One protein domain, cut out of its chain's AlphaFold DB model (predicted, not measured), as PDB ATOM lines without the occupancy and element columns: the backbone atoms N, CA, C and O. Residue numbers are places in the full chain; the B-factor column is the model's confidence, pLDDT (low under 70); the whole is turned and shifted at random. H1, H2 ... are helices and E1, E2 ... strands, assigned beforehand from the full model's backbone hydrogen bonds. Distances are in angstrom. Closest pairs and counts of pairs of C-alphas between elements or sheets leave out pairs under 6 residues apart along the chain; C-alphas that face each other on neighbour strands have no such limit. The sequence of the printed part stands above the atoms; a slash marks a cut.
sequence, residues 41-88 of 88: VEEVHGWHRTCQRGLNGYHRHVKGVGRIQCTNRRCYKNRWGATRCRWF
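Overview. This is residues 41 to 88 of the 88 residues of an uncharacterized protein of Hyphomicrobium sp. (UniProt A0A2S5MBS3). Two small strand lobes lie end to end along a rod: a three-strand meander, E1 to E3, with the short helix H1 at its far end, and a two-strand hairpin, E4 and E5, at the other end of the rod. The two lobes have no contact between their strands and are joined by residues 70 to 72. The printed part has 48 residues, with one named helix and five named strands in the order H1 E1 E2 E3 E4 E5, and its class is mostly strand. The sheet E1 - E2 - E3 and the sheet E4 - E5 are both antiparallel. The whole is only just loose, close to extended, with a radius of gyration of the C-alphas of 14.1 A and spans of 46 by 19 by 11 A.

Along the chain. H1 is residues 41 to 45, and its first C-alpha stands at (311.024, 373.747, 176.400). E1 is residues 52 to 54. E2, residues 57 to 62, is the longest strand by residues and measures 15.6 A from first to last C-alpha, beginning at (305.735, 361.267, 174.160). E3 is residues 66 to 69, 10.0 A long. E4, residues 73 to 77, is 13.5 A long, and E5, residues 83 to 87, is 13.4 A long and ends with C-alpha 87 at (304.189, 350.803, 178.023).

Arrangement. E1, E2 and E3 form a meander, each strand the antiparallel neighbour of the one before, with E1 and E3 as edge strands. The pairing is staggered: E2 pairs with E1 over residues 57 to 59 and with E3 over residues 59 to 62. In the hairpin E1 and E2, N 52 and O 59 are 2.9 A apart, within hydrogen-bond range. In the hairpin E2 and E3, N 68 and O 60 are within hydrogen-bond range at 2.8 A. H1 is on this sheet but only grazes it; the closest C-alphas of H1 and E2 are those of Glu 42 and His 61, 7.3 A apart. In H1 every O i to N i+4 pair is within hydrogen-bond range. E3 and E4 are apart, though their link is tight. E4 and E5 are a hairpin with directions at 154 degrees; C-alphas 75 and 85 face each other at 4.0 A, and N 76 and O 84 are within hydrogen-bond range at 2.8 A. E5 is apart from H1, E1, E2 and E3.

Size, cuts and confidence. The two C-alphas farthest apart are those of Glu 43 and Trp 80, at 45.9 A. The printed part has no cut and ends at residue 88, the chain's last. The link from H1 to E1 is short, the other links are tight, and no link is long. The mean pLDDT of the printed part is 79.3, with residues 41 to 46, 55 and 88 under 70.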
ATOM      1  N   VAL A  41     311.259 375.004 175.691       59.09
ATOM      2  CA  VAL A  41     311.024 373.747 176.400       59.09
ATOM      3  C   VAL A  41     312.236 373.313 177.235       59.09
ATOM      4  O   VAL A  41     312.040 372.876 178.360       59.09
ATOM      5  N   GLU A  42     313.472 373.455 176.751       60.47
ATOM      6  CA  GLU A  42     314.676 373.090 177.520       60.47
ATOM      7  C   GLU A  42     314.902 374.030 178.714       60.47
ATOM      8  O   GLU A  42     315.337 373.587 179.776       60.47
ATOM      9  N   GLU A  43     314.541 375.307 178.565       60.59
ATOM     10  CA  GLU A  43     314.634 376.325 179.616       60.59
ATOM     11  C   GLU A  43     313.505 376.193 180.655       60.59
ATOM     12  O   GLU A  43     313.746 376.307 181.853       60.59
ATOM     13  N   VAL A  44     312.286 375.872 180.213       61.69
ATOM     14  CA  VAL A  44     311.083 375.784 181.061       61.69
ATOM     15  C   VAL A  44     310.904 374.398 181.694       61.69
ATOM     16  O   VAL A  44     310.416 374.296 182.814       61.69
ATOM     17  N   HIS A  45     311.278 373.318 180.997       64.81
ATOM     18  CA  HIS A  45     311.072 371.935 181.463       64.81
ATOM     19  C   HIS A  45     312.355 371.313 182.028       64.81
ATOM     20  O   HIS A  45     312.290 370.326 182.759       64.81
ATOM     21  N   GLY A  46     313.517 371.909 181.753       69.25
ATOM     22  CA  GLY A  46     314.792 371.496 182.321       69.25
ATOM     23  C   GLY A  46     315.348 370.184 181.763       69.25
ATOM     24  O   GLY A  46     314.836 369.568 180.823       69.25
ATOM     25  N   TRP A  47     316.469 369.768 182.355       77.62
ATOM     26  CA  TRP A  47     317.214 368.570 181.973       77.62
ATOM     27  C   TRP A  47     316.799 367.378 182.841       77.62
ATOM     28  O   TRP A  47     316.832 367.455 184.070       77.62
ATOM     29  N   HIS A  48     316.484 366.239 182.218       77.88
ATOM     30  CA  HIS A  48     316.018 365.042 182.923       77.88
ATOM     31  C   HIS A  48     316.993 363.876 182.737       77.88
ATOM     32  O   HIS A  48     317.344 363.495 181.620       77.88
ATOM     33  N   ARG A  49     317.411 363.252 183.846       75.06
ATOM     34  CA  ARG A  49     318.283 362.058 183.814       75.06
ATOM     35  C   ARG A  49     317.520 360.792 183.415       75.06
ATOM     36  O   ARG A  49     318.112 359.855 182.877       75.06
ATOM     37  N   THR A  50     316.213 360.771 183.662       82.44
ATOM     38  CA  THR A  50     315.302 359.666 183.358       82.44
ATOM     39  C   THR A  50     314.344 360.041 182.232       82.44
ATOM     40  O   THR A  50     314.071 361.214 181.992       82.44
ATOM     41  N   CYS A  51     313.859 359.029 181.512       83.25
ATOM     42  CA  CYS A  51     312.796 359.212 180.534       83.25
ATOM     43  C   CYS A  51     311.490 359.535 181.257       83.25
ATOM     44  O   CYS A  51     311.136 358.870 182.230       83.25
ATOM     45  N   GLN A  52     310.794 360.557 180.781       81.06
ATOM     46  CA  GLN A  52     309.527 361.016 181.327       81.06
ATOM     47  C   GLN A  52     308.519 361.188 180.196       81.06
ATOM     48  O   GLN A  52     308.875 361.353 179.024       81.06
ATOM     49  N   ARG A  53     307.235 361.095 180.540       81.75
ATOM     50  CA  ARG A  53     306.154 361.276 179.579       81.75
ATOM     51  C   ARG A  53     305.805 362.758 179.502       81.75
ATOM     52  O   ARG A  53     305.304 363.317 180.467       81.75
ATOM     53  N   GLY A  54     306.086 363.370 178.355       75.94
ATOM     54  CA  GLY A  54     305.738 364.761 178.063       75.94
ATOM     55  C   GLY A  54     304.825 364.880 176.843       75.94
ATOM     56  O   GLY A  54     304.412 363.871 176.264       75.94
ATOM     57  N   LEU A  55     304.556 366.120 176.422       69.38
ATOM     58  CA  LEU A  55     303.648 366.434 175.308       69.38
ATOM     59  C   LEU A  55     304.019 365.701 174.006       69.38
ATOM     60  O   LEU A  55     303.152 365.269 173.258       69.38
ATOM     61  N   ASN A  56     305.319 365.490 173.780       70.56
ATOM     62  CA  ASN A  56     305.850 364.806 172.600       70.56
ATOM     63  C   ASN A  56     306.191 363.316 172.842       70.56
ATOM     64  O   ASN A  56     307.031 362.727 172.156       70.56
ATOM     65  N   GLY A  57     305.560 362.684 173.834       78.50
ATOM     66  CA  GLY A  57     305.735 361.267 174.160       78.50
ATOM     67  C   GLY A  57     306.803 361.004 175.223       78.50
ATOM     68  O   GLY A  57     307.177 361.898 175.979       78.50
ATOM     69  N   TYR A  58     307.282 359.760 175.309       85.38
ATOM     70  CA  TYR A  58     308.274 359.349 176.308       85.38
ATOM     71  C   TYR A  58     309.684 359.725 175.848       85.38
ATOM     72  O   TYR A  58     310.207 359.166 174.882       85.38
ATOM     73  N   HIS A  59     310.295 360.704 176.504       85.19
ATOM     74  CA  HIS A  59     311.599 361.239 176.123       85.19
ATOM     75  C   HIS A  59     312.363 361.755 177.342       85.19
ATOM     76  O   HIS A  59     311.826 361.839 178.444       85.19
ATOM     77  N   ARG A  60     313.641 362.079 177.150       84.25
ATOM     78  CA  ARG A  60     314.457 362.794 178.138       84.25
ATOM     79  C   ARG A  60     315.219 363.930 177.475       84.25
ATOM     80  O   ARG A  60     315.551 363.833 176.293       84.25
ATOM     81  N   HIS A  61     315.542 364.960 178.243       84.81
ATOM     82  CA  HIS A  61     316.413 366.051 177.809       84.81
ATOM     83  C   HIS A  61     317.800 365.871 178.420       84.81
ATOM     84  O   HIS A  61     317.935 365.835 179.645       84.81
ATOM     85  N   VAL A  62     318.830 365.768 177.577       79.88
ATOM     86  CA  VAL A  62     320.231 365.619 178.003       79.88
ATOM     87  C   VAL A  62     321.018 366.865 177.617       79.88
ATOM     88  O   VAL A  62     321.029 367.262 176.452       79.88
ATOM     89  N   LYS A  63     321.702 367.468 178.598       76.38
ATOM     90  CA  LYS A  63     322.460 368.711 178.410       76.38
ATOM     91  C   LYS A  63     323.496 368.548 177.294       76.38
ATOM     92  O   LYS A  63     324.273 367.598 177.314       76.38
ATOM     93  N   GLY A  64     323.486 369.468 176.329       75.56
ATOM     94  CA  GLY A  64     324.390 369.458 175.169       75.56
ATOM     95  C   GLY A  64     323.995 368.504 174.033       75.56
ATOM     96  O   GLY A  64     324.632 368.530 172.987       75.56
ATOM     97  N   VAL A  65     322.952 367.686 174.210       74.94
ATOM     98  CA  VAL A  65     322.412 366.782 173.174       74.94
ATOM     99  C   VAL A  65     320.984 367.173 172.781       74.94
ATOM    100  O   VAL A  65     320.581 366.969 171.639       74.94
ATOM    101  N   GLY A  66     320.223 367.741 173.718       76.62
ATOM    102  CA  GLY A  66     318.818 368.091 173.537       76.62
ATOM    103  C   GLY A  66     317.895 366.910 173.833       76.62
ATOM    104  O   GLY A  66     318.156 366.085 174.721       76.62
ATOM    105  N   ARG A  67     316.783 366.826 173.105       78.56
ATOM    106  CA  ARG A  67     315.768 365.785 173.296       78.56
ATOM    107  C   ARG A  67     316.171 364.438 172.707       78.56
ATOM    108  O   ARG A  67     316.410 364.300 171.513       78.56
ATOM    109  N   ILE A  68     316.117 363.407 173.549       78.94
ATOM    110  CA  ILE A  68     316.305 362.005 173.174       78.94
ATOM    111  C   ILE A  68     314.975 361.273 173.338       78.94
ATOM    112  O   ILE A  68     314.453 361.168 174.451       78.94
ATOM    113  N   GLN A  69     314.439 360.742 172.237       83.19
ATOM    114  CA  GLN A  69     313.240 359.906 172.272       83.19
ATOM    115  C   GLN A  69     313.555 358.580 172.967       83.19
ATOM    116  O   GLN A  69     314.470 357.858 172.571       83.19
ATOM    117  N   CYS A  70     312.789 358.251 173.999       81.06
ATOM    118  CA  CYS A  70     312.932 356.993 174.706       81.06
ATOM    119  C   CYS A  70     311.986 355.948 174.120       81.06
ATOM    120  O   CYS A  70     310.865 356.247 173.702       81.06
ATOM    121  N   THR A  71     312.409 354.686 174.126       79.38
ATOM    122  CA  THR A  71     311.511 353.591 173.770       79.38
ATOM    123  C   THR A  71     310.462 353.456 174.859       79.38
ATOM    124  O   THR A  71     310.771 353.105 175.996       79.38
ATOM    125  N   ASN A  72     309.205 353.707 174.504       74.12
ATOM    126  CA  ASN A  72     308.107 353.617 175.453       74.12
ATOM    127  C   ASN A  72     307.602 352.179 175.668       74.12
ATOM    128  O   ASN A  72     306.521 351.976 176.194       74.12
ATOM    129  N   ARG A  73     308.350 351.171 175.210       80.75
ATOM    130  CA  ARG A  73     307.974 349.757 175.254       80.75
ATOM    131  C   ARG A  73     309.141 348.956 175.802       80.75
ATOM    132  O   ARG A  73     310.171 348.835 175.144       80.75
ATOM    133  N   ARG A  74     308.961 348.357 176.978       78.50
ATOM    134  CA  ARG A  74     309.904 347.373 177.519       78.50
ATOM    135  C   ARG A  74     309.229 346.018 177.564       78.50
ATOM    136  O   ARG A  74     308.211 345.860 178.235       78.50
ATOM    137  N   CYS A  75     309.797 345.049 176.858       87.50
ATOM    138  CA  CYS A  75     309.353 343.665 176.929       87.50
ATOM    139  C   CYS A  75     310.262 342.871 177.872       87.50
ATOM    140  O   CYS A  75     311.472 343.079 177.898       87.50
ATOM    141  N   TYR A  76     309.670 341.987 178.665       88.06
ATOM    142  CA  TYR A  76     310.358 341.080 179.576       88.06
ATOM    143  C   TYR A  76     309.689 339.705 179.527       88.06
ATOM    144  O   TYR A  76     308.499 339.595 179.222       88.06
ATOM    145  N   LYS A  77     310.444 338.647 179.823       94.44
ATOM    146  CA  LYS A  77     309.872 337.314 180.038       94.44
ATOM    147  C   LYS A  77     309.478 337.182 181.504       94.44
ATOM    148  O   LYS A  77     310.265 337.518 182.386       94.44
ATOM    149  N   ASN A  78     308.253 336.738 181.771       92.25
ATOM    150  CA  ASN A  78     307.855 336.397 183.134       92.25
ATOM    151  C   ASN A  78     308.433 335.026 183.540       92.25
ATOM    152  O   ASN A  78     309.015 334.310 182.725       92.25
ATOM    153  N   ARG A  79     308.227 334.634 184.801       93.38
ATOM    154  CA  ARG A  79     308.677 333.337 185.338       93.38
ATOM    155  C   ARG A  79     308.080 332.104 184.640       93.38
ATOM    156  O   ARG A  79     308.527 330.998 184.900       93.38
ATOM    157  N   TRP A  80     307.068 332.293 183.794       93.50
ATOM    158  CA  TRP A  80     306.413 331.247 183.001       93.50
ATOM    159  C   TRP A  80     306.833 331.292 181.521       93.50
ATOM    160  O   TRP A  80     306.195 330.676 180.679       93.50
ATOM    161  N   GLY A  81     307.870 332.066 181.178       91.25
ATOM    162  CA  GLY A  81     308.395 332.174 179.816       91.25
ATOM    163  C   GLY A  81     307.564 333.039 178.862       91.25
ATOM    164  O   GLY A  81     307.990 333.261 177.728       91.25
ATOM    165  N   ALA A  82     306.429 333.585 179.304       92.50
ATOM    166  CA  ALA A  82     305.591 334.444 178.478       92.50
ATOM    167  C   ALA A  82     306.200 335.846 178.340       92.50
ATOM    168  O   ALA A  82     306.558 336.490 179.333       92.50
ATOM    169  N   THR A  83     306.269 336.342 177.104       93.31
ATOM    170  CA  THR A  83     306.693 337.715 176.815       93.31
ATOM    171  C   THR A  83     305.583 338.686 177.202       93.31
ATOM    172  O   THR A  83     304.488 338.664 176.642       93.31
ATOM    173  N   ARG A  84     305.871 339.572 178.153       89.81
ATOM    174  CA  ARG A  84     305.003 340.687 178.537       89.81
ATOM    175  C   ARG A  84     305.675 341.985 178.128       89.81
ATOM    176  O   ARG A  84     306.863 342.168 178.370       89.81
ATOM    177  N   CYS A  85     304.924 342.886 177.509       87.44
ATOM    178  CA  CYS A  85     305.407 344.216 177.162       87.44
ATOM    179  C   CYS A  85     304.658 345.253 177.990       87.44
ATOM    180  O   CYS A  85     303.432 345.214 178.071       87.44
ATOM    181  N   ARG A  86     305.406 346.172 178.601       79.50
ATOM    182  CA  ARG A  86     304.869 347.310 179.341       79.50
ATOM    183  C   ARG A  86     305.135 348.594 178.568       79.50
ATOM    184  O   ARG A  86     306.253 348.798 178.086       79.50
ATOM    185  N   TRP A  87     304.104 349.429 178.497       73.25
ATOM    186  CA  TRP A  87     304.189 350.803 178.023       73.25
ATOM    187  C   TRP A  87     304.369 351.764 179.208       73.25
ATOM    188  O   TRP A  87     303.846 351.472 180.289       73.25
ATOM    189  N   PHE A  88     305.117 352.857 179.034       65.19
ATOM    190  CA  PHE A  88     305.366 353.876 180.067       65.19
ATOM    191  C   PHE A  88     304.729 355.244 179.731       65.19
ATOM    192  O   PHE A  88     304.115 355.433 178.649       65.19
TER     193      PHE A  88